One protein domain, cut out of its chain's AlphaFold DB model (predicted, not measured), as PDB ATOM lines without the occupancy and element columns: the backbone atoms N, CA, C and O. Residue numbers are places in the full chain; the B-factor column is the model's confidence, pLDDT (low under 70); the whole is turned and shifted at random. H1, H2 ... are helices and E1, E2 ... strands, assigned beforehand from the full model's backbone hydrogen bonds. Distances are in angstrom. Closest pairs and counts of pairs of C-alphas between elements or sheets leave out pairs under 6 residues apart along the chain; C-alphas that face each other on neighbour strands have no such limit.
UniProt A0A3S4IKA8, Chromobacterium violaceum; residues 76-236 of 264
ATOM      1  N   ASN A  76     128.552 154.715 125.275       95.81
ATOM      2  CA  ASN A  76     128.507 155.603 124.107       95.81
ATOM      3  C   ASN A  76     127.347 155.294 123.150       95.81
ATOM      4  O   ASN A  76     126.878 156.206 122.474       95.81
ATOM      5  N   ASN A  77     126.855 154.051 123.117       95.88
ATOM      6  CA  ASN A  77     125.722 153.673 122.273       95.88
ATOM      7  C   ASN A  77     124.396 154.316 122.729       95.88
ATOM      8  O   ASN A  77     123.553 154.585 121.877       95.88
ATOM      9  N   LEU A  78     124.222 154.588 124.034       96.19
ATOM     10  CA  LEU A  78     122.969 155.112 124.609       96.19
ATOM     11  C   LEU A  78     123.094 156.507 125.248       96.19
ATOM     12  O   LEU A  78     122.188 157.330 125.133       96.19
ATOM     13  N   TYR A  79     124.209 156.776 125.926       96.94
ATOM     14  CA  TYR A  79     124.416 157.926 126.816       96.94
ATOM     15  C   TYR A  79     125.593 158.817 126.401       96.94
ATOM     16  O   TYR A  79     125.948 159.736 127.135       96.94
ATOM     17  N   GLY A  80     126.191 158.593 125.224       95.50
ATOM     18  CA  GLY A  80     127.405 159.298 124.792       95.50
ATOM     19  C   GLY A  80     127.292 160.829 124.801       95.50
ATOM     20  O   GLY A  80     128.297 161.513 124.944       95.50
ATOM     21  N   ASN A  81     126.079 161.378 124.697       95.50
ATOM     22  CA  ASN A  81     125.805 162.819 124.751       95.50
ATOM     23  C   ASN A  81     124.910 163.223 125.933       95.50
ATOM     24  O   ASN A  81     124.251 164.260 125.877       95.50
ATOM     25  N   PHE A  82     124.849 162.411 126.990       96.75
ATOM     26  CA  PHE A  82     124.081 162.757 128.182       96.75
ATOM     27  C   PHE A  82     124.619 164.056 128.820       96.75
ATOM     28  O   PHE A  82     125.838 164.235 128.901       96.75
ATOM     29  N   PRO A  83     123.759 164.994 129.264       94.88
ATOM     30  CA  PRO A  83     124.214 166.261 129.821       94.88
ATOM     31  C   PRO A  83     125.172 166.071 130.997       94.88
ATOM     32  O   PRO A  83     124.857 165.421 131.989       94.88
ATOM     33  N   GLY A  84     126.350 166.679 130.893       93.56
ATOM     34  CA  GLY A  84     127.332 166.689 131.971       93.56
ATOM     35  C   GLY A  84     128.268 165.481 132.036       93.56
ATOM     36  O   GLY A  84     129.108 165.484 132.936       93.56
ATOM     37  N   VAL A  85     128.190 164.524 131.100       96.06
ATOM     38  CA  VAL A  85     129.205 163.459 130.979       96.06
ATOM     39  C   VAL A  85     130.596 164.047 130.762       96.06
ATOM     40  O   VAL A  85     130.756 165.101 130.136       96.06
ATOM     41  N   ARG A  86     131.613 163.354 131.270       95.31
ATOM     42  CA  ARG A  86     133.006 163.803 131.240       95.31
ATOM     43  C   ARG A  86     133.548 163.965 129.820       95.31
ATOM     44  O   ARG A  86     134.260 164.930 129.557       95.31
ATOM     45  N   TYR A  87     133.194 163.049 128.917       94.06
ATOM     46  CA  TYR A  87     133.655 163.040 127.525       94.06
ATOM     47  C   TYR A  87     132.471 162.868 126.561       94.06
ATOM     48  O   TYR A  87     132.154 161.743 126.175       94.06
ATOM     49  N   PRO A  88     131.784 163.961 126.180       95.69
ATOM     50  CA  PRO A  88     130.656 163.880 125.258       95.69
ATOM     51  C   PRO A  88     131.093 163.401 123.871       95.69
ATOM     52  O   PRO A  88     132.035 163.948 123.297       95.69
ATOM     53  N   LEU A  89     130.366 162.442 123.297       95.44
ATOM     54  CA  LEU A  89     130.630 161.878 121.970       95.44
ATOM     55  C   LEU A  89     130.627 162.957 120.876       95.44
ATOM     56  O   LEU A  89     131.479 162.959 119.998       95.44
ATOM     57  N   SER A  90     129.716 163.924 120.972       94.56
ATOM     58  CA  SER A  90     129.614 165.091 120.080       94.56
ATOM     59  C   SER A  90     130.840 166.009 120.105       94.56
ATOM     60  O   SER A  90     131.010 166.811 119.192       94.56
ATOM     61  N   LYS A  91     131.681 165.913 121.141       96.12
ATOM     62  CA  LYS A  91     132.917 166.690 121.298       96.12
ATOM     63  C   LYS A  91     134.174 165.838 121.110       96.12
ATOM     64  O   LYS A  91     135.275 166.342 121.326       96.12
ATOM     65  N   ALA A  92     134.026 164.562 120.753       95.00
ATOM     66  CA  ALA A  92     135.165 163.701 120.485       95.00
ATOM     67  C   ALA A  92     135.928 164.223 119.251       95.00
ATOM     68  O   ALA A  92     135.299 164.504 118.227       95.00
ATOM     69  N   PRO A  93     137.262 164.371 119.327       95.12
ATOM     70  CA  PRO A  93     138.050 164.788 118.176       95.12
ATOM     71  C   PRO A  93     137.970 163.723 117.082       95.12
ATOM     72  O   PRO A  93     137.954 162.523 117.375       95.12
ATOM     73  N   ALA A  94     137.939 164.154 115.820       92.81
ATOM     74  CA  ALA A  94     137.780 163.257 114.678       92.81
ATOM     75  C   ALA A  94     138.855 162.159 114.663       92.81
ATOM     76  O   ALA A  94     138.560 161.009 114.358       92.81
ATOM     77  N   GLU A  95     140.080 162.490 115.070       93.44
ATOM     78  CA  GLU A  95     141.222 161.583 115.144       93.44
ATOM     79  C   GLU A  95     141.001 160.426 116.123       93.44
ATOM     80  O   GLU A  95     141.427 159.311 115.832       93.44
ATOM     81  N   ALA A  96     140.307 160.659 117.244       94.00
ATOM     82  CA  ALA A  96     139.994 159.619 118.229       94.00
ATOM     83  C   ALA A  96     138.853 158.692 117.780       94.00
ATOM     84  O   ALA A  96     138.642 157.635 118.368       94.00
ATOM     85  N   CYS A  97     138.109 159.090 116.748       96.38
ATOM     86  CA  CYS A  97     137.001 158.327 116.184       96.38
ATOM     87  C   CYS A  97     137.429 157.430 115.013       96.38
ATOM     88  O   CYS A  97     136.659 156.562 114.597       96.38
ATOM     89  N   VAL A  98     138.636 157.632 114.479       97.19
ATOM     90  CA  VAL A  98     139.157 156.882 113.331       97.19
ATOM     91  C   VAL A  98     139.300 155.408 113.678       97.19
ATOM     92  O   VAL A  98     139.870 155.050 114.704       97.19
ATOM     93  N   GLN A  99     138.846 154.552 112.770       98.38
ATOM     94  CA  GLN A  99     139.073 153.116 112.812       98.38
ATOM     95  C   GLN A  99     140.107 152.690 111.766       98.38
ATOM     96  O   GLN A  99     140.182 153.228 110.652       98.38
ATOM     97  N   LEU A 100     140.910 151.710 112.152       98.12
ATOM     98  CA  LEU A 100     141.924 151.041 111.362       98.12
ATOM     99  C   LEU A 100     141.442 149.634 111.007       98.12
ATOM    100  O   LEU A 100     140.599 149.060 111.701       98.12
ATOM    101  N   ASP A 101     142.003 149.080 109.942       97.38
ATOM    102  CA  ASP A 101     141.895 147.664 109.614       97.38
ATOM    103  C   ASP A 101     142.935 146.843 110.413       97.38
ATOM    104  O   ASP A 101     143.741 147.373 111.192       97.38
ATOM    105  N   ARG A 102     142.910 145.519 110.255       96.06
ATOM    106  CA  ARG A 102     143.770 144.559 110.967       96.06
ATOM    107  C   ARG A 102     145.252 144.719 110.644       96.06
ATOM    108  O   ARG A 102     146.087 144.361 111.469       96.06
ATOM    109  N   ASP A 103     145.572 145.249 109.471       96.69
ATOM    110  CA  ASP A 103     146.932 145.582 109.040       96.69
ATOM    111  C   ASP A 103     147.411 146.955 109.559       96.69
ATOM    112  O   ASP A 103     148.554 147.343 109.327       96.69
ATOM    113  N   GLY A 104     146.553 147.686 110.282       96.12
ATOM    114  CA  GLY A 104     146.826 149.028 110.795       96.12
ATOM    115  C   GLY A 104     146.550 150.153 109.793       96.12
ATOM    116  O   GLY A 104     146.735 151.324 110.133       96.12
ATOM    117  N   ALA A 105     146.088 149.848 108.578       97.88
ATOM    118  CA  ALA A 105     145.717 150.865 107.607       97.88
ATOM    119  C   ALA A 105     144.444 151.603 108.044       97.88
ATOM    120  O   ALA A 105     143.492 151.011 108.549       97.88
ATOM    121  N   ARG A 106     144.392 152.918 107.815       97.69
ATOM    122  CA  ARG A 106     143.184 153.715 108.078       97.69
ATOM    123  C   ARG A 106     142.070 153.311 107.117       97.69
ATOM    124  O   ARG A 106     142.266 153.346 105.900       97.69
ATOM    125  N   LEU A 107     140.884 153.020 107.648       97.31
ATOM    126  CA  LEU A 107     139.714 152.760 106.813       97.31
ATOM    127  C   LEU A 107     139.312 154.039 106.066       97.31
ATOM    128  O   LEU A 107     139.144 155.101 106.670       97.31
ATOM    129  N   LYS A 108     139.147 153.950 104.741       95.62
ATOM    130  CA  LYS A 108     138.655 155.075 103.920       95.62
ATOM    131  C   LYS A 108     137.182 155.372 104.210       95.62
ATOM    132  O   LYS A 108     136.783 156.526 104.310       95.62
ATOM    133  N   SER A 109     136.401 154.314 104.372       96.50
ATOM    134  CA  SER A 109     135.001 154.309 104.789       96.50
ATOM    135  C   SER A 109     134.768 153.064 105.632       96.50
ATOM    136  O   SER A 109     135.531 152.098 105.529       96.50
ATOM    137  N   LEU A 110     133.720 153.062 106.449       97.31
ATOM    138  CA  LEU A 110     133.371 151.843 107.168       97.31
ATOM    139  C   LEU A 110     132.862 150.772 106.190       97.31
ATOM    140  O   LEU A 110     132.280 151.113 105.152       97.31
ATOM    141  N   PRO A 111     133.084 149.479 106.492       96.19
ATOM    142  CA  PRO A 111     132.515 148.394 105.708       96.19
ATOM    143  C   PRO A 111     130.987 148.396 105.826       96.19
ATOM    144  O   PRO A 111     130.395 149.113 106.631       96.19
ATOM    145  N   LYS A 112     130.325 147.555 105.039       96.06
ATOM    146  CA  LYS A 112     128.889 147.330 105.219       96.06
ATOM    147  C   LYS A 112     128.599 146.741 106.601       96.06
ATOM    148  O   LYS A 112     129.476 146.171 107.253       96.06
ATOM    149  N   ILE A 113     127.348 146.851 107.033       96.50
ATOM    150  CA  ILE A 113     126.857 146.098 108.186       96.50
ATOM    151  C   ILE A 113     126.551 144.683 107.704       96.50
ATOM    152  O   ILE A 113     125.496 144.441 107.113       96.50
ATOM    153  N   TRP A 114     127.499 143.769 107.906       95.06
ATOM    154  CA  TRP A 114     127.405 142.414 107.368       95.06
ATOM    155  C   TRP A 114     126.174 141.680 107.898       95.06
ATOM    156  O   TRP A 114     125.939 141.609 109.106       95.06
ATOM    157  N   GLY A 115     125.375 141.142 106.977       93.50
ATOM    158  CA  GLY A 115     124.125 140.455 107.306       93.50
ATOM    159  C   GLY A 115     122.986 141.370 107.775       93.50
ATOM    160  O   GLY A 115     121.972 140.854 108.242       93.50
ATOM    161  N   GLY A 116     123.131 142.694 107.658       95.56
ATOM    162  CA  GLY A 116     122.088 143.674 107.964       95.56
ATOM    163  C   GLY A 116     122.024 144.119 109.427       95.56
ATOM    164  O   GLY A 116     122.407 143.405 110.356       95.56
ATOM    165  N   MET A 117     121.509 145.331 109.633       96.69
ATOM    166  CA  MET A 117     121.316 145.919 110.960       96.69
ATOM    167  C   MET A 117     120.113 145.313 111.687       96.69
ATOM    168  O   MET A 117     120.185 145.072 112.891       96.69
ATOM    169  N   VAL A 118     119.023 145.042 110.964       97.12
ATOM    170  CA  VAL A 118     117.806 144.406 111.489       97.12
ATOM    171  C   VAL A 118     117.570 143.137 110.681       97.12
ATOM    172  O   VAL A 118     116.992 143.183 109.602       97.12
ATOM    173  N   GLN A 119     118.066 142.010 111.195       93.69
ATOM    174  CA  GLN A 119     118.154 140.743 110.448       93.69
ATOM    175  C   GLN A 119     116.842 139.952 110.415       93.69
ATOM    176  O   GLN A 119     116.711 138.976 109.680       93.69
ATOM    177  N   ARG A 120     115.890 140.321 111.274       94.31
ATOM    178  CA  ARG A 120     114.578 139.687 111.378       94.31
ATOM    179  C   ARG A 120     113.517 140.768 111.313       94.31
ATOM    180  O   ARG A 120     113.550 141.709 112.107       94.31
ATOM    181  N   GLY A 121     112.595 140.594 110.369       95.25
ATOM    182  CA  GLY A 121     111.442 141.463 110.197       95.25
ATOM    183  C   GLY A 121     110.644 141.590 111.488       95.25
ATOM    184  O   GLY A 121     110.335 140.581 112.124       95.25
ATOM    185  N   GLN A 122     110.316 142.817 111.879       96.94
ATOM    186  CA  GLN A 122     109.548 143.096 113.092       96.94
ATOM    187  C   GLN A 122     108.736 144.380 112.953       96.94
ATOM    188  O   GLN A 122     109.135 145.291 112.232       96.94
ATOM    189  N   THR A 123     107.626 144.479 113.681       96.69
ATOM    190  CA  THR A 123     106.796 145.688 113.714       96.69
ATOM    191  C   THR A 123     106.899 146.344 115.082       96.69
ATOM    192  O   THR A 123     106.584 145.719 116.093       96.69
ATOM    193  N   VAL A 124     107.306 147.611 115.114       94.25
ATOM    194  CA  VAL A 124     107.414 148.415 116.339       94.25
ATOM    195  C   VAL A 124     106.687 149.733 116.104       94.25
ATOM    196  O   VAL A 124     106.951 150.424 115.124       94.25
ATOM    197  N   GLY A 125     105.728 150.068 116.972       90.88
ATOM    198  CA  GLY A 125     104.952 151.308 116.840       90.88
ATOM    199  C   GLY A 125     104.170 151.423 115.522       90.88
ATOM    200  O   GLY A 125     104.010 152.520 115.004       90.88
ATOM    201  N   GLY A 126     103.732 150.299 114.944       93.94
ATOM    202  CA  GLY A 126     102.989 150.272 113.675       93.94
ATOM    203  C   GLY A 126     103.849 150.366 112.406       93.94
ATOM    204  O   GLY A 126     103.311 150.210 111.314       93.94
ATOM    205  N   LYS A 127     105.171 150.548 112.528       95.62
ATOM    206  CA  LYS A 127     106.121 150.527 111.406       95.62
ATOM    207  C   LYS A 127     106.853 149.188 111.341       95.62
ATOM    208  O   LYS A 127     107.251 148.652 112.376       95.62
ATOM    209  N   TYR A 128     107.014 148.646 110.136       96.56
ATOM    210  CA  TYR A 128     107.771 147.418 109.887       96.56
ATOM    211  C   TYR A 128     109.251 147.731 109.631       96.56
ATOM    212  O   TYR A 128     109.570 148.638 108.866       96.56
ATOM    213  N   TYR A 129     110.144 146.955 110.242       97.44
ATOM    214  CA  TYR A 129     111.593 147.100 110.144       97.44
ATOM    215  C   TYR A 129     112.225 145.804 109.646       97.44
ATOM    216  O   TYR A 129     112.130 144.759 110.292       97.44
ATOM    217  N   LEU A 130     112.921 145.904 108.518       97.00
ATOM    218  CA  LEU A 130     113.846 144.911 107.986       97.00
ATOM    219  C   LEU A 130     114.938 145.698 107.258       97.00
ATOM    220  O   LEU A 130     114.689 146.287 106.209       97.00
ATOM    221  N   ILE A 131     116.118 145.789 107.870       96.75
ATOM    222  CA  ILE A 131     117.200 146.661 107.404       96.75
ATOM    223  C   ILE A 131     118.386 145.771 107.075       96.75
ATOM    224  O   ILE A 131     119.225 145.467 107.928       96.75
ATOM    225  N   GLU A 132     118.380 145.306 105.834       95.62
ATOM    226  CA  GLU A 132     119.371 144.399 105.276       95.62
ATOM    227  C   GLU A 132     120.664 145.134 104.901       95.62
ATOM    228  O   GLU A 132     120.766 146.361 104.967       95.62
ATOM    229  N   GLU A 133     121.688 144.364 104.547       94.56
ATOM    230  CA  GLU A 133     123.035 144.869 104.274       94.56
ATOM    231  C   GLU A 133     123.080 145.911 103.139       94.56
ATOM    232  O   GLU A 133     123.893 146.833 103.174       94.56
ATOM    233  N   ASP A 134     122.208 145.793 102.137       93.00
ATOM    234  CA  ASP A 134     122.135 146.709 100.995       93.00
ATOM    235  C   ASP A 134     121.468 148.053 101.335       93.00
ATOM    236  O   ASP A 134     121.604 149.004 100.563       93.00
ATOM    237  N   LYS A 135     120.779 148.155 102.480       92.31
ATOM    238  CA  LYS A 135     120.013 149.345 102.884       92.31
ATOM    239  C   LYS A 135     120.841 150.416 103.587       92.31
ATOM    240  O   LYS A 135     120.368 151.537 103.737       92.31
ATOM    241  N   ILE A 136     122.061 150.092 104.014       89.19
ATOM    242  CA  ILE A 136     122.965 151.034 104.684       89.19
ATOM    243  C   ILE A 136     124.288 151.053 103.931       89.19
ATOM    244  O   ILE A 136     124.992 150.049 103.841       89.19
ATOM    245  N   GLN A 137     124.634 152.215 103.386       88.56
ATOM    246  CA  GLN A 137     125.811 152.391 102.542       88.56
ATOM    247  C   GLN A 137     126.530 153.699 102.883       88.56
ATOM    248  O   GLN A 137     125.965 154.577 103.531       88.56
ATOM    249  N   ASN A 138     127.771 153.834 102.409       90.62
ATOM    250  CA  ASN A 138     128.548 155.079 102.461       90.62
ATOM    251  C   ASN A 138     128.761 155.636 103.880       90.62
ATOM    252  O   ASN A 138     128.707 156.845 104.104       90.62
ATOM    253  N   LEU A 139     129.013 154.750 104.847       94.75
ATOM    254  CA  LEU A 139     129.246 155.140 106.233       94.75
ATOM    255  C   LEU A 139     130.639 155.783 106.409       94.75
ATOM    256  O   LEU A 139     131.646 155.196 105.984       94.75
ATOM    257  N   PRO A 140     130.725 156.965 107.048       94.94
ATOM    258  CA  PRO A 140     132.000 157.627 107.308       94.94
ATOM    259  C   PRO A 140     132.813 156.839 108.336       94.94
ATOM    260  O   PRO A 140     132.236 156.197 109.210       94.94
ATOM    261  N   ASN A 141     134.146 156.914 108.268       97.56
ATOM    262  CA  ASN A 141     135.024 156.302 109.270       97.56
ATOM    263  C   ASN A 141     134.915 157.021 110.626       97.56
ATOM    264  O   ASN A 141     135.679 157.940 110.919       97.56
ATOM    265  N   GLY A 142     133.939 156.603 111.426       97.12
ATOM    266  CA  GLY A 142     133.691 157.103 112.768       97.12
ATOM    267  C   GLY A 142     132.295 156.726 113.273       97.12
ATOM    268  O   GLY A 142     131.549 156.031 112.579       97.12
ATOM    269  N   PRO A 143     131.932 157.168 114.487       97.06
ATOM    270  CA  PRO A 143     130.601 156.967 115.037       97.06
ATOM    271  C   PRO A 143     129.508 157.567 114.150       97.06
ATOM    272  O   PRO A 143     129.662 158.675 113.637       97.06
ATOM    273  N   PHE A 144     128.379 156.871 114.018       96.00
ATOM    274  CA  PHE A 144     127.235 157.355 113.242       96.00
ATOM    275  C   PHE A 144     125.900 157.096 113.953       96.00
ATOM    276  O   PHE A 144     125.759 156.099 114.668       96.00
ATOM    277  N   PRO A 145     124.900 157.978 113.769       95.88
ATOM    278  CA  PRO A 145     123.578 157.772 114.337       95.88
ATOM    279  C   PRO A 145     122.873 156.607 113.635       95.88
ATOM    280  O   PRO A 145     122.848 156.537 112.405       95.88
ATOM    281  N   LEU A 146     122.270 155.712 114.414       96.19
ATOM    282  CA  LEU A 146     121.432 154.637 113.891       96.19
ATOM    283  C   LEU A 146     120.132 155.216 113.333       96.19
ATOM    284  O   LEU A 146     119.408 155.930 114.028       96.19
ATOM    285  N   LYS A 147     119.844 154.887 112.075       95.25
ATOM    286  CA  LYS A 147     118.678 155.366 111.336       95.25
ATOM    287  C   LYS A 147     117.991 154.227 110.607       95.25
ATOM    288  O   LYS A 147     118.641 153.245 110.250       95.25
ATOM    289  N   ASP A 148     116.694 154.359 110.384       93.69
ATOM    290  CA  ASP A 148     115.958 153.459 109.509       93.69
ATOM    291  C   ASP A 148     116.152 153.798 108.018       93.69
ATOM    292  O   ASP A 148     116.938 154.675 107.651       93.69
ATOM    293  N   THR A 149     115.459 153.065 107.144       90.81
ATOM    294  CA  THR A 149     115.550 153.225 105.685       90.81
ATOM    295  C   THR A 149     115.025 154.562 105.173       90.81
ATOM    296  O   THR A 149     115.393 154.956 104.069       90.81
ATOM    297  N   ASP A 150     114.202 155.254 105.960       91.62
ATOM    298  CA  ASP A 150     113.655 156.568 105.619       91.62
ATOM    299  C   ASP A 150     114.550 157.698 106.160       91.62
ATOM    300  O   ASP A 150     114.307 158.875 105.903       91.62
ATOM    301  N   GLY A 151     115.625 157.349 106.877       91.69
ATOM    302  CA  GLY A 151     116.569 158.291 107.471       91.69
ATOM    303  C   GLY A 151     116.159 158.799 108.854       91.69
ATOM    304  O   GLY A 151     116.879 159.636 109.418       91.69
ATOM    305  N   GLU A 152     115.067 158.273 109.410       92.88
ATOM    306  CA  GLU A 152     114.572 158.615 110.741       92.88
ATOM    307  C   GLU A 152     115.371 157.890 111.835       92.88
ATOM    308  O   GLU A 152     115.917 156.810 111.588       92.88
ATOM    309  N   PRO A 153     115.478 158.457 113.051       94.06
ATOM    310  CA  PRO A 153     116.120 157.804 114.189       94.06
ATOM    311  C   PRO A 153     115.584 156.392 114.435       94.06
ATOM    312  O   PRO A 153     114.378 156.185 114.560       94.06
ATOM    313  N   LEU A 154     116.484 155.412 114.549       95.19
ATOM    314  CA  LEU A 154     116.079 154.039 114.840       95.19
ATOM    315  C   LEU A 154     115.512 153.954 116.272       95.19
ATOM    316  O   LEU A 154     116.233 154.298 117.211       95.19
ATOM    317  N   PRO A 155     114.284 153.443 116.487       93.25
ATOM    318  CA  PRO A 155     113.760 153.274 117.838       93.25
ATOM    319  C   PRO A 155     114.563 152.244 118.639       93.25
ATOM    320  O   PRO A 155     114.926 151.181 118.129       93.25
ATOM    321  N   GLU A 156     114.769 152.496 119.929       91.56
ATOM    322  CA  GLU A 156     115.529 151.613 120.824       91.56
ATOM    323  C   GLU A 156     114.838 150.257 121.051       91.56
ATOM    324  O   GLU A 156     115.484 149.282 121.434       91.56
ATOM    325  N   GLY A 157     113.526 150.189 120.797       91.31
ATOM    326  CA  GLY A 157     112.736 148.959 120.849       91.31
ATOM    327  C   GLY A 157     112.905 148.041 119.634       91.31
ATOM    328  O   GLY A 157     112.473 146.893 119.696       91.31
ATOM    329  N   VAL A 158     113.520 148.513 118.541       94.56
ATOM    330  CA  VAL A 158     113.822 147.667 117.380       94.56
ATOM    331  C   VAL A 158     115.021 146.782 117.708       94.56
ATOM    332  O   VAL A 158     116.115 147.259 118.011       94.56
ATOM    333  N   ILE A 159     114.821 145.469 117.616       95.00
ATOM    334  CA  ILE A 159     115.868 144.478 117.848       95.00
ATOM    335  C   ILE A 159     116.844 144.514 116.671       95.00
ATOM    336  O   ILE A 159     116.520 144.080 115.564       95.00
ATOM    337  N   THR A 160     118.044 145.025 116.925       95.62
ATOM    338  CA  THR A 160     119.166 145.000 115.983       95.62
ATOM    339  C   THR A 160     119.942 143.688 116.083       95.62
ATOM    340  O   THR A 160     119.789 142.936 117.046       95.62
ATOM    341  N   ARG A 161     120.819 143.425 115.109       94.50
ATOM    342  CA  ARG A 161     121.849 142.385 115.212       94.50
ATOM    343  C   ARG A 161     122.612 142.528 116.538       94.50
ATOM    344  O   ARG A 161     122.960 143.643 116.932       94.50
ATOM    345  N   ASP A 162     122.876 141.400 117.192       92.50
ATOM    346  CA  ASP A 162     123.739 141.360 118.372       92.50
ATOM    347  C   ASP A 162     125.208 141.535 117.966       92.50
ATOM    348  O   ASP A 162     125.655 141.015 116.944       92.50
ATOM    349  N   LEU A 163     125.951 142.293 118.764       92.69
ATOM    350  CA  LEU A 163     127.369 142.541 118.537       92.69
ATOM    351  C   LEU A 163     128.166 141.501 119.301       92.69
ATOM    352  O   LEU A 163     127.923 141.319 120.495       92.69
ATOM    353  N   TRP A 164     129.155 140.861 118.674       90.75
ATOM    354  CA  TRP A 164     129.981 139.937 119.434       90.75
ATOM    355  C   TRP A 164     130.724 140.657 120.576       90.75
ATOM    356  O   TRP A 164     131.242 141.768 120.455       90.75
ATOM    357  N   HIS A 165     130.761 140.013 121.730       91.94
ATOM    358  CA  HIS A 165     131.360 140.537 122.956       91.94
ATOM    359  C   HIS A 165     132.288 139.455 123.510       91.94
ATOM    360  O   HIS A 165     132.123 138.936 124.611       91.94
ATOM    361  N   LEU A 166     133.248 139.045 122.678       94.12
ATOM    362  CA  LEU A 166     134.201 137.983 122.990       94.12
ATOM    363  C   LEU A 166     135.441 138.538 123.701       94.12
ATOM    364  O   LEU A 166     135.886 139.653 123.438       94.12
ATOM    365  N   PHE A 167     136.020 137.733 124.595       94.88
ATOM    366  CA  PHE A 167     137.102 138.144 125.499       94.88
ATOM    367  C   PHE A 167     138.345 138.690 124.775       94.88
ATOM    368  O   PHE A 167     138.867 139.739 125.147       94.88
ATOM    369  N   TYR A 168     138.831 137.989 123.747       96.31
ATOM    370  CA  TYR A 168     140.037 138.400 123.019       96.31
ATOM    371  C   TYR A 168     139.745 139.506 122.010       96.31
ATOM    372  O   TYR A 168     140.508 140.457 121.896       96.31
ATOM    373  N   GLN A 169     138.608 139.419 121.326       96.31
ATOM    374  CA  GLN A 169     138.156 140.411 120.358       96.31
ATOM    375  C   GLN A 169     138.023 141.768 121.019       96.31
ATOM    376  O   GLN A 169     138.565 142.733 120.505       96.31
ATOM    377  N   ASN A 170     137.419 141.836 122.203       95.50
ATOM    378  CA  ASN A 170     137.287 143.096 122.912       95.50
ATOM    379  C   ASN A 170     138.648 143.746 123.230       95.50
ATOM    380  O   ASN A 170     138.807 144.952 123.062       95.50
ATOM    381  N   GLN A 171     139.667 142.955 123.580       96.94
ATOM    382  CA  GLN A 171     141.034 143.461 123.758       96.94
ATOM    383  C   GLN A 171     141.658 143.944 122.442       96.94
ATOM    384  O   GLN A 171     142.296 144.994 122.420       96.94
ATOM    385  N   MET A 172     141.455 143.205 121.347       97.25
ATOM    386  CA  MET A 172     141.936 143.601 120.019       97.25
ATOM    387  C   MET A 172     141.267 144.893 119.538       97.25
ATOM    388  O   MET A 172     141.942 145.762 119.006       97.25
ATOM    389  N   GLN A 173     139.968 145.064 119.793       96.88
ATOM    390  CA  GLN A 173     139.212 146.278 119.470       96.88
ATOM    391  C   GLN A 173     139.734 147.508 120.229       96.88
ATOM    392  O   GLN A 173     139.910 148.577 119.643       96.88
ATOM    393  N   ILE A 174     140.022 147.342 121.526       96.50
ATOM    394  CA  ILE A 174     140.606 148.384 122.387       96.50
ATOM    395  C   ILE A 174     142.042 148.721 121.961       96.50
ATOM    396  O   ILE A 174     142.497 149.848 122.164       96.50
ATOM    397  N   ASN A 175     142.758 147.759 121.376       97.06
ATOM    398  CA  ASN A 175     144.078 147.933 120.774       97.06
ATOM    399  C   ASN A 175     145.083 148.660 121.693       97.06
ATOM    400  O   ASN A 175     145.668 149.686 121.340       97.06
ATOM    401  N   GLY A 176     145.233 148.171 122.927       95.94
ATOM    402  CA  GLY A 176     146.132 148.781 123.916       95.94
ATOM    403  C   GLY A 176     145.705 150.180 124.381       95.94
ATOM    404  O   GLY A 176     146.548 150.962 124.805       95.94
ATOM    405  N   GLY A 177     144.415 150.509 124.279       95.12
ATOM    406  CA  GLY A 177     143.839 151.790 124.699       95.12
ATOM    407  C   GLY A 177     143.689 152.812 123.574       95.12
ATOM    408  O   GLY A 177     143.139 153.884 123.813       95.12
ATOM    409  N   ARG A 178     144.132 152.490 122.350       96.50
ATOM    410  CA  ARG A 178     143.948 153.354 121.174       96.50
ATOM    411  C   ARG A 178     142.498 153.422 120.697       96.50
ATOM    412  O   ARG A 178     142.116 154.433 120.124       96.50
ATOM    413  N   ASN A 179     141.694 152.392 120.984       96.62
ATOM    414  CA  ASN A 179     140.266 152.316 120.646       96.62
ATOM    415  C   ASN A 179     139.959 152.476 119.142       96.62
ATOM    416  O   ASN A 179     138.914 152.994 118.751       96.62
ATOM    417  N   ASP A 180     140.866 152.005 118.292       98.00
ATOM    418  CA  ASP A 180     140.889 152.262 116.852       98.00
ATOM    419  C   ASP A 180     140.718 150.991 116.005       98.00
ATOM    420  O   ASP A 180     140.888 151.047 114.794       98.00
ATOM    421  N   GLN A 181     140.378 149.837 116.592       97.88
ATOM    422  CA  GLN A 181     140.191 148.578 115.849       97.88
ATOM    423  C   GLN A 181     138.861 147.873 116.158       97.88
ATOM    424  O   GLN A 181     138.731 146.658 115.971       97.88
ATOM    425  N   PHE A 182     137.841 148.616 116.602       97.56
ATOM    426  CA  PHE A 182     136.505 148.064 116.843       97.56
ATOM    427  C   PHE A 182     135.930 147.412 115.591       97.56
ATOM    428  O   PHE A 182     135.425 146.294 115.659       97.56
ATOM    429  N   VAL A 183     136.071 148.086 114.449       97.69
ATOM    430  CA  VAL A 183     135.542 147.640 113.153       97.69
ATOM    431  C   VAL A 183     136.349 146.477 112.575       97.69
ATOM    432  O   VAL A 183     135.761 145.506 112.103       97.69
ATOM    433  N   ALA A 184     137.684 146.523 112.664       97.31
ATOM    434  CA  ALA A 184     138.570 145.443 112.209       97.31
ATOM    435  C   ALA A 184     138.247 144.095 112.871       97.31
ATOM    436  O   ALA A 184     138.316 143.027 112.250       97.31
ATOM    437  N   TRP A 185     137.880 144.156 114.149       96.44
ATOM    438  CA  TRP A 185     137.530 143.007 114.970       96.44
ATOM    439  C   TRP A 185     136.066 143.065 115.394       96.44
ATOM    440  O   TRP A 185     135.760 142.737 116.535       96.44
ATOM    441  N   ALA A 186     135.157 143.470 114.508       95.06
ATOM    442  CA  ALA A 186     133.717 143.255 114.647       95.06
ATOM    443  C   ALA A 186     133.259 142.123 113.718       95.06
ATOM    444  O   ALA A 186     133.805 141.947 112.632       95.06
ATOM    445  N   ASP A 187     132.230 141.377 114.116       94.88
ATOM    446  CA  ASP A 187     131.530 140.425 113.243       94.88
ATOM    447  C   ASP A 187     130.345 141.070 112.498       94.88
ATOM    448  O   ASP A 187     129.786 140.488 111.573       94.88
ATOM    449  N   SER A 188     129.958 142.281 112.901       95.06
ATOM    450  CA  SER A 188     128.824 143.051 112.379       95.06
ATOM    451  C   SER A 188     129.229 144.181 111.425       95.06
ATOM    452  O   SER A 188     128.392 144.997 111.034       95.06
ATOM    453  N   GLY A 189     130.513 144.266 111.070       95.38
ATOM    454  CA  GLY A 189     131.057 145.347 110.254       95.38
ATOM    455  C   GLY A 189     130.913 146.697 110.952       95.38
ATOM    456  O   GLY A 189     131.349 146.871 112.089       95.38
ATOM    457  N   ALA A 190     130.294 147.668 110.280       96.50
ATOM    458  CA  ALA A 190     130.195 149.034 110.796       96.50
ATOM    459  C   ALA A 190     129.275 149.212 112.014       96.50
ATOM    460  O   ALA A 190     129.388 150.228 112.695       96.50
ATOM    461  N   LEU A 191     128.374 148.266 112.314       97.31
ATOM    462  CA  LEU A 191     127.339 148.459 113.342       97.31
ATOM    463  C   LEU A 191     127.920 148.749 114.735       97.31
ATOM    464  O   LEU A 191     127.289 149.446 115.526       97.31
ATOM    465  N   VAL A 192     129.137 148.276 115.019       97.00
ATOM    466  CA  VAL A 192     129.865 148.565 116.268       97.00
ATOM    467  C   VAL A 192     130.095 150.066 116.514       97.00
ATOM    468  O   VAL A 192     130.243 150.479 117.661       97.00
ATOM    469  N   MET A 193     130.075 150.889 115.459       97.69
ATOM    470  CA  MET A 193     130.224 152.350 115.531       97.69
ATOM    471  C   MET A 193     128.879 153.092 115.640       97.69
ATOM    472  O   MET A 193     128.850 154.319 115.727       97.69
ATOM    473  N   GLY A 194     127.756 152.372 115.628       96.81
ATOM    474  CA  GLY A 194     126.426 152.961 115.706       96.81
ATOM    475  C   GLY A 194     126.063 153.450 117.110       96.81
ATOM    476  O   GLY A 194     126.347 152.781 118.108       96.81
ATOM    477  N   TYR A 195     125.366 154.582 117.203       97.00
ATOM    478  CA  TYR A 195     124.762 155.076 118.448       97.00
ATOM    479  C   TYR A 195     123.328 155.573 118.231       97.00
ATOM    480  O   TYR A 195     122.974 156.036 117.148       97.00
ATOM    481  N   TYR A 196     122.494 155.502 119.267       96.44
ATOM    482  CA  TYR A 196     121.143 156.067 119.233       96.44
ATOM    483  C   TYR A 196     121.206 157.574 119.511       96.44
ATOM    484  O   TYR A 196     121.777 158.002 120.514       96.44
ATOM    485  N   ASN A 197     120.658 158.400 118.617       90.19
ATOM    486  CA  ASN A 197     120.801 159.863 118.678       90.19
ATOM    487  C   ASN A 197     119.645 160.589 119.385       90.19
ATOM    488  O   ASN A 197     119.806 161.755 119.738       90.19
ATOM    489  N   GLU A 198     118.509 159.927 119.607       88.44
ATOM    490  CA  GLU A 198     117.320 160.516 120.242       88.44
ATOM    491  C   GLU A 198     116.975 159.907 121.607       88.44
ATOM    492  O   GLU A 198     115.857 160.059 122.107       88.44
ATOM    493  N   THR A 199     117.952 159.286 122.270       91.31
ATOM    494  CA  THR A 199     117.752 158.659 123.586       91.31
ATOM    495  C   THR A 199     117.228 159.641 124.632       91.31
ATOM    496  O   THR A 199     116.420 159.263 125.475       91.31
ATOM    497  N   ALA A 200     117.571 160.929 124.532       89.00
ATOM    498  CA  ALA A 200     117.014 161.970 125.395       89.00
ATOM    499  C   ALA A 200     115.478 162.062 125.361       89.00
ATOM    500  O   ALA A 200     114.847 162.353 126.378       89.00
ATOM    501  N   LYS A 201     114.875 161.814 124.194       89.44
ATOM    502  CA  LYS A 201     113.425 161.894 123.985       89.44
ATOM    503  C   LYS A 201     112.757 160.544 124.248       89.44
ATOM    504  O   LYS A 201     111.746 160.479 124.961       89.44
ATOM    505  N   ASN A 202     113.351 159.485 123.701       87.75
ATOM    506  CA  ASN A 202     112.690 158.195 123.501       87.75
ATOM    507  C   ASN A 202     113.069 157.152 124.564       87.75
ATOM    508  O   ASN A 202     112.250 156.299 124.915       87.75
ATOM    509  N   LEU A 203     114.260 157.248 125.165       91.75
ATOM    510  CA  LEU A 203     114.731 156.275 126.146       91.75
ATOM    511  C   LEU A 203     114.245 156.633 127.557       91.75
ATOM    512  O   LEU A 203     114.751 157.546 128.207       91.75
ATOM    513  N   ASN A 204     113.315 155.850 128.106       92.19
ATOM    514  CA  ASN A 204     112.832 156.048 129.482       92.19
ATOM    515  C   ASN A 204     113.960 156.020 130.530       92.19
ATOM    516  O   ASN A 204     113.909 156.756 131.513       92.19
ATOM    517  N   GLN A 205     115.008 155.222 130.305       92.81
ATOM    518  CA  GLN A 205     116.172 155.181 131.193       92.81
ATOM    519  C   GLN A 205     116.949 156.505 131.212       92.81
ATOM    520  O   GLN A 205     117.479 156.875 132.255       92.81
ATOM    521  N   TRP A 206     116.957 157.265 130.110       94.81
ATOM    522  CA  TRP A 206     117.547 158.603 130.081       94.81
ATOM    523  C   TRP A 206     116.820 159.559 131.028       94.81
ATOM    524  O   TRP A 206     117.455 160.269 131.803       94.81
ATOM    525  N   LYS A 207     115.482 159.538 131.019       93.69
ATOM    526  CA  LYS A 207     114.655 160.376 131.905       93.69
ATOM    527  C   LYS A 207     114.897 160.042 133.377       93.69
ATOM    528  O   LYS A 207     114.988 160.941 134.207       93.69
ATOM    529  N   ILE A 208     115.072 158.758 133.694       94.56
ATOM    530  CA  ILE A 208     115.473 158.314 135.037       94.56
ATOM    531  C   ILE A 208     116.874 158.850 135.367       94.56
ATOM    532  O   ILE A 208     117.069 159.442 136.424       94.56
ATOM    533  N   ALA A 209     117.845 158.721 134.461       95.31
ATOM    534  CA  ALA A 209     119.201 159.226 134.679       95.31
ATOM    535  C   ALA A 209     119.253 160.750 134.915       95.31
ATOM    536  O   ALA A 209     120.105 161.207 135.669       95.31
ATOM    537  N   GLN A 210     118.334 161.535 134.340       95.06
ATOM    538  CA  GLN A 210     118.220 162.977 134.619       95.06
ATOM    539  C   GLN A 210     117.736 163.290 136.041       95.06
ATOM    540  O   GLN A 210     118.078 164.337 136.585       95.06
ATOM    541  N   GLN A 211     116.934 162.406 136.637       96.25
ATOM    542  CA  GLN A 211     116.401 162.578 137.993       96.25
ATOM    543  C   GLN A 211     117.340 162.019 139.069       96.25
ATOM    544  O   GLN A 211     117.270 162.427 140.230       96.25
ATOM    545  N   TYR A 212     118.211 161.081 138.695       95.31
ATOM    546  CA  TYR A 212     119.055 160.328 139.615       95.31
ATOM    547  C   TYR A 212     120.539 160.437 139.241       95.31
ATOM    548  O   TYR A 212     120.985 161.400 138.627       95.31
ATOM    549  N   THR A 213     121.348 159.493 139.719       93.88
ATOM    550  CA  THR A 213     122.794 159.479 139.477       93.88
ATOM    551  C   THR A 213     123.109 158.593 138.281       93.88
ATOM    552  O   THR A 213     122.680 157.441 138.240       93.88
ATOM    553  N   LEU A 214     123.895 159.121 137.343       95.56
ATOM    554  CA  LEU A 214     124.483 158.370 136.240       95.56
ATOM    555  C   LEU A 214     125.993 158.238 136.469       95.56
ATOM    556  O   LEU A 214     126.673 159.237 136.695       95.56
ATOM    557  N   CYS A 215     126.515 157.015 136.394       95.69
ATOM    558  CA  CYS A 215     127.950 156.749 136.466       95.69
ATOM    559  C   CYS A 215     128.520 156.627 135.045       95.69
ATOM    560  O   CYS A 215     128.253 155.639 134.366       95.69
ATOM    561  N   ASP A 216     129.318 157.599 134.604       96.31
ATOM    562  CA  ASP A 216     129.931 157.646 133.264       96.31
ATOM    563  C   ASP A 216     131.365 157.082 133.213       96.31
ATOM    564  O   ASP A 216     132.019 157.104 132.174       96.31
ATOM    565  N   ASN A 217     131.846 156.538 134.335       95.38
ATOM    566  CA  ASN A 217     133.150 155.890 134.474       95.38
ATOM    567  C   ASN A 217     133.014 154.510 135.146       95.38
ATOM    568  O   ASN A 217     133.765 154.159 136.057       95.38
ATOM    569  N   PHE A 218     131.985 153.761 134.741       93.94
ATOM    570  CA  PHE A 218     131.694 152.409 135.212       93.94
ATOM    571  C   PHE A 218     132.034 151.395 134.116       93.94
ATOM    572  O   PHE A 218     131.501 151.466 133.010       93.94
ATOM    573  N   PHE A 219     132.922 150.451 134.426       93.44
ATOM    574  CA  PHE A 219     133.441 149.482 133.462       93.44
ATOM    575  C   PHE A 219     133.001 148.066 133.815       93.44
ATOM    576  O   PHE A 219     132.796 147.733 134.983       93.44
ATOM    577  N   MET A 220     132.909 147.217 132.792       91.94
ATOM    578  CA  MET A 220     132.801 145.773 132.987       91.94
ATOM    579  C   MET A 220     133.974 145.258 133.831       91.94
ATOM    580  O   MET A 220     135.102 145.731 133.701       91.94
ATOM    581  N   ALA A 221     133.710 144.275 134.690       93.38
ATOM    582  CA  ALA A 221     134.719 143.730 135.596       93.38
ATOM    583  C   ALA A 221     135.773 142.883 134.866       93.38
ATOM    584  O   ALA A 221     136.909 142.764 135.320       93.38
ATOM    585  N   ALA A 222     135.395 142.290 133.733       93.69
ATOM    586  CA  ALA A 222     136.291 141.560 132.852       93.69
ATOM    587  C   ALA A 222     135.891 141.772 131.387       93.69
ATOM    588  O   ALA A 222     134.714 141.974 131.082       93.69
ATOM    589  N   PHE A 223     136.863 141.670 130.477       94.44
ATOM    590  CA  PHE A 223     136.594 141.682 129.041       94.44
ATOM    591  C   PHE A 223     135.638 140.555 128.632       94.44
ATOM    592  O   PHE A 223     135.571 139.500 129.266       94.44
ATOM    593  N   GLY A 224     134.941 140.752 127.517       89.88
ATOM    594  CA  GLY A 224     134.082 139.738 126.920       89.88
ATOM    595  C   GLY A 224     132.663 139.704 127.489       89.88
ATOM    596  O   GLY A 224     132.105 140.726 127.873       89.88
ATOM    597  N   GLY A 225     132.057 138.515 127.461       89.38
ATOM    598  CA  GLY A 225     130.604 138.386 127.479       89.38
ATOM    599  C   GLY A 225     129.934 138.258 128.838       89.38
ATOM    600  O   GLY A 225     130.572 138.243 129.896       89.38
ATOM    601  N   SER A 226     128.611 138.109 128.781       90.25
ATOM    602  CA  SER A 226     127.709 138.159 129.933       90.25
ATOM    603  C   SER A 226     128.049 137.126 131.009       90.25
ATOM    604  O   SER A 226     128.135 137.477 132.182       90.25
ATOM    605  N   TYR A 227     128.355 135.874 130.638       90.62
ATOM    606  CA  TYR A 227     128.588 134.792 131.609       90.62
ATOM    607  C   TYR A 227     129.680 135.102 132.644       90.62
ATOM    608  O   TYR A 227     129.546 134.761 133.822       90.62
ATOM    609  N   LEU A 228     130.778 135.732 132.219       91.06
ATOM    610  CA  LEU A 228     131.869 136.088 133.122       91.06
ATOM    611  C   LEU A 228     131.473 137.285 133.992       91.06
ATOM    612  O   LEU A 228     131.597 137.222 135.213       91.06
ATOM    613  N   ASN A 229     130.937 138.343 133.381       93.19
ATOM    614  CA  ASN A 229     130.559 139.566 134.090       93.19
ATOM    615  C   ASN A 229     129.404 139.357 135.085       93.19
ATOM    616  O   ASN A 229     129.410 139.963 136.153       93.19
ATOM    617  N   HIS A 230     128.488 138.417 134.829       92.94
ATOM    618  CA  HIS A 230     127.453 138.007 135.788       92.94
ATOM    619  C   HIS A 230     128.046 137.401 137.066       92.94
ATOM    620  O   HIS A 230     127.569 137.673 138.165       92.94
ATOM    621  N   GLN A 231     129.111 136.600 136.952       93.12
ATOM    622  CA  GLN A 231     129.798 136.053 138.129       93.12
ATOM    623  C   GLN A 231     130.483 137.160 138.935       93.12
ATOM    624  O   GLN A 231     130.408 137.164 140.168       93.12
ATOM    625  N   PHE A 232     131.110 138.113 138.242       93.44
ATOM    626  CA  PHE A 232     131.744 139.263 138.875       93.44
ATOM    627  C   PHE A 232     130.739 140.188 139.562       93.44
ATOM    628  O   PHE A 232     131.030 140.646 140.662       93.44
ATOM    629  N   LEU A 233     129.553 140.405 138.984       92.69
ATOM    630  CA  LEU A 233     128.497 141.201 139.619       92.69
ATOM    631  C   LEU A 233     128.154 140.673 141.018       92.69
ATOM    632  O   LEU A 233     127.989 141.451 141.952       92.69
ATOM    633  N   ILE A 234     128.041 139.351 141.160       93.19
ATOM    634  CA  ILE A 234     127.590 138.725 142.408       93.19
ATOM    635  C   ILE A 234     128.737 138.488 143.390       93.19
ATOM    636  O   ILE A 234     128.549 138.608 144.597       93.19
ATOM    637  N   SER A 235     129.917 138.105 142.895       93.00
ATOM    638  CA  SER A 235     130.995 137.580 143.748       93.00
ATOM    639  C   SER A 235     132.327 138.317 143.638       93.00
ATOM    640  O   SER A 235     133.277 137.932 144.314       93.00
ATOM    641  N   ALA A 236     132.414 139.348 142.790       92.50
ATOM    642  CA  ALA A 236     133.649 140.067 142.462       92.50
ATOM    643  C   ALA A 236     134.808 139.159 141.996       92.50
ATOM    644  O   ALA A 236     135.971 139.559 142.004       92.50
TER     645      ALA A 236
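This is residues 76 to 236 of the 264 residues of a protein of Chromobacterium violaceum (UniProt A0A3S4IKA8). Little regular structure: long loops make most of a compact body round H4 and H1, with H3 on one side, H5 and H6 on the opposite side, and the hairpin E1-E2 far from H7. Of 161 printed residues, 58 are in named elements, class mixed, in the order H1 H2 E1 E2 H3 H4 H5 H6 H7. The radius of gyration of the C-alphas is 16.4 A and the spans are 45 by 42 by 33 A.

Start at E1, residues 118 to 124, and E2, residues 127 to 131, an antiparallel hairpin at 172 degrees; N 129 and O 122, 2.8 A apart, are within hydrogen-bond range. H5, residues 199 to 202, and H6, residues 204 to 211, only just touch, only at the corner, with 3 pairs of C-alphas within 8 A; the closest C-alphas, of Ala 200 and Trp 206, are 5.8 A apart. H1, residues 76 to 79, is close to H5 but not clearly touching: the closest C-alphas, of Leu 78 and Thr 199, are 6.4 A apart. H2, residues 94 to 97, H3, residues 167 to 177, H4, residues 189 to 193, and H7, residues 226 to 235, touch no helix. O i to N i+4 pairs are within range throughout H6, 4 of 7 in H3, 5 of 6 in H7 and 0 of 1 in H4, which has 1 of 2 O i to N i+3 pairs; H1, H2 and H5 are too short.

Find C-alpha 118 at (117.806, 144.406, 111.489), where E1 begins its 12.1 A. H7 runs 14.2 A to C-alpha 235 at (130.995, 137.580, 143.748).

The C-alphas farthest apart, of Asp 150 and Ser 235, are 46.0 A apart. The printed part has no cut, its long links include E2 to H3 with 35 residues, and no printed residue is under 70 in pLDDT.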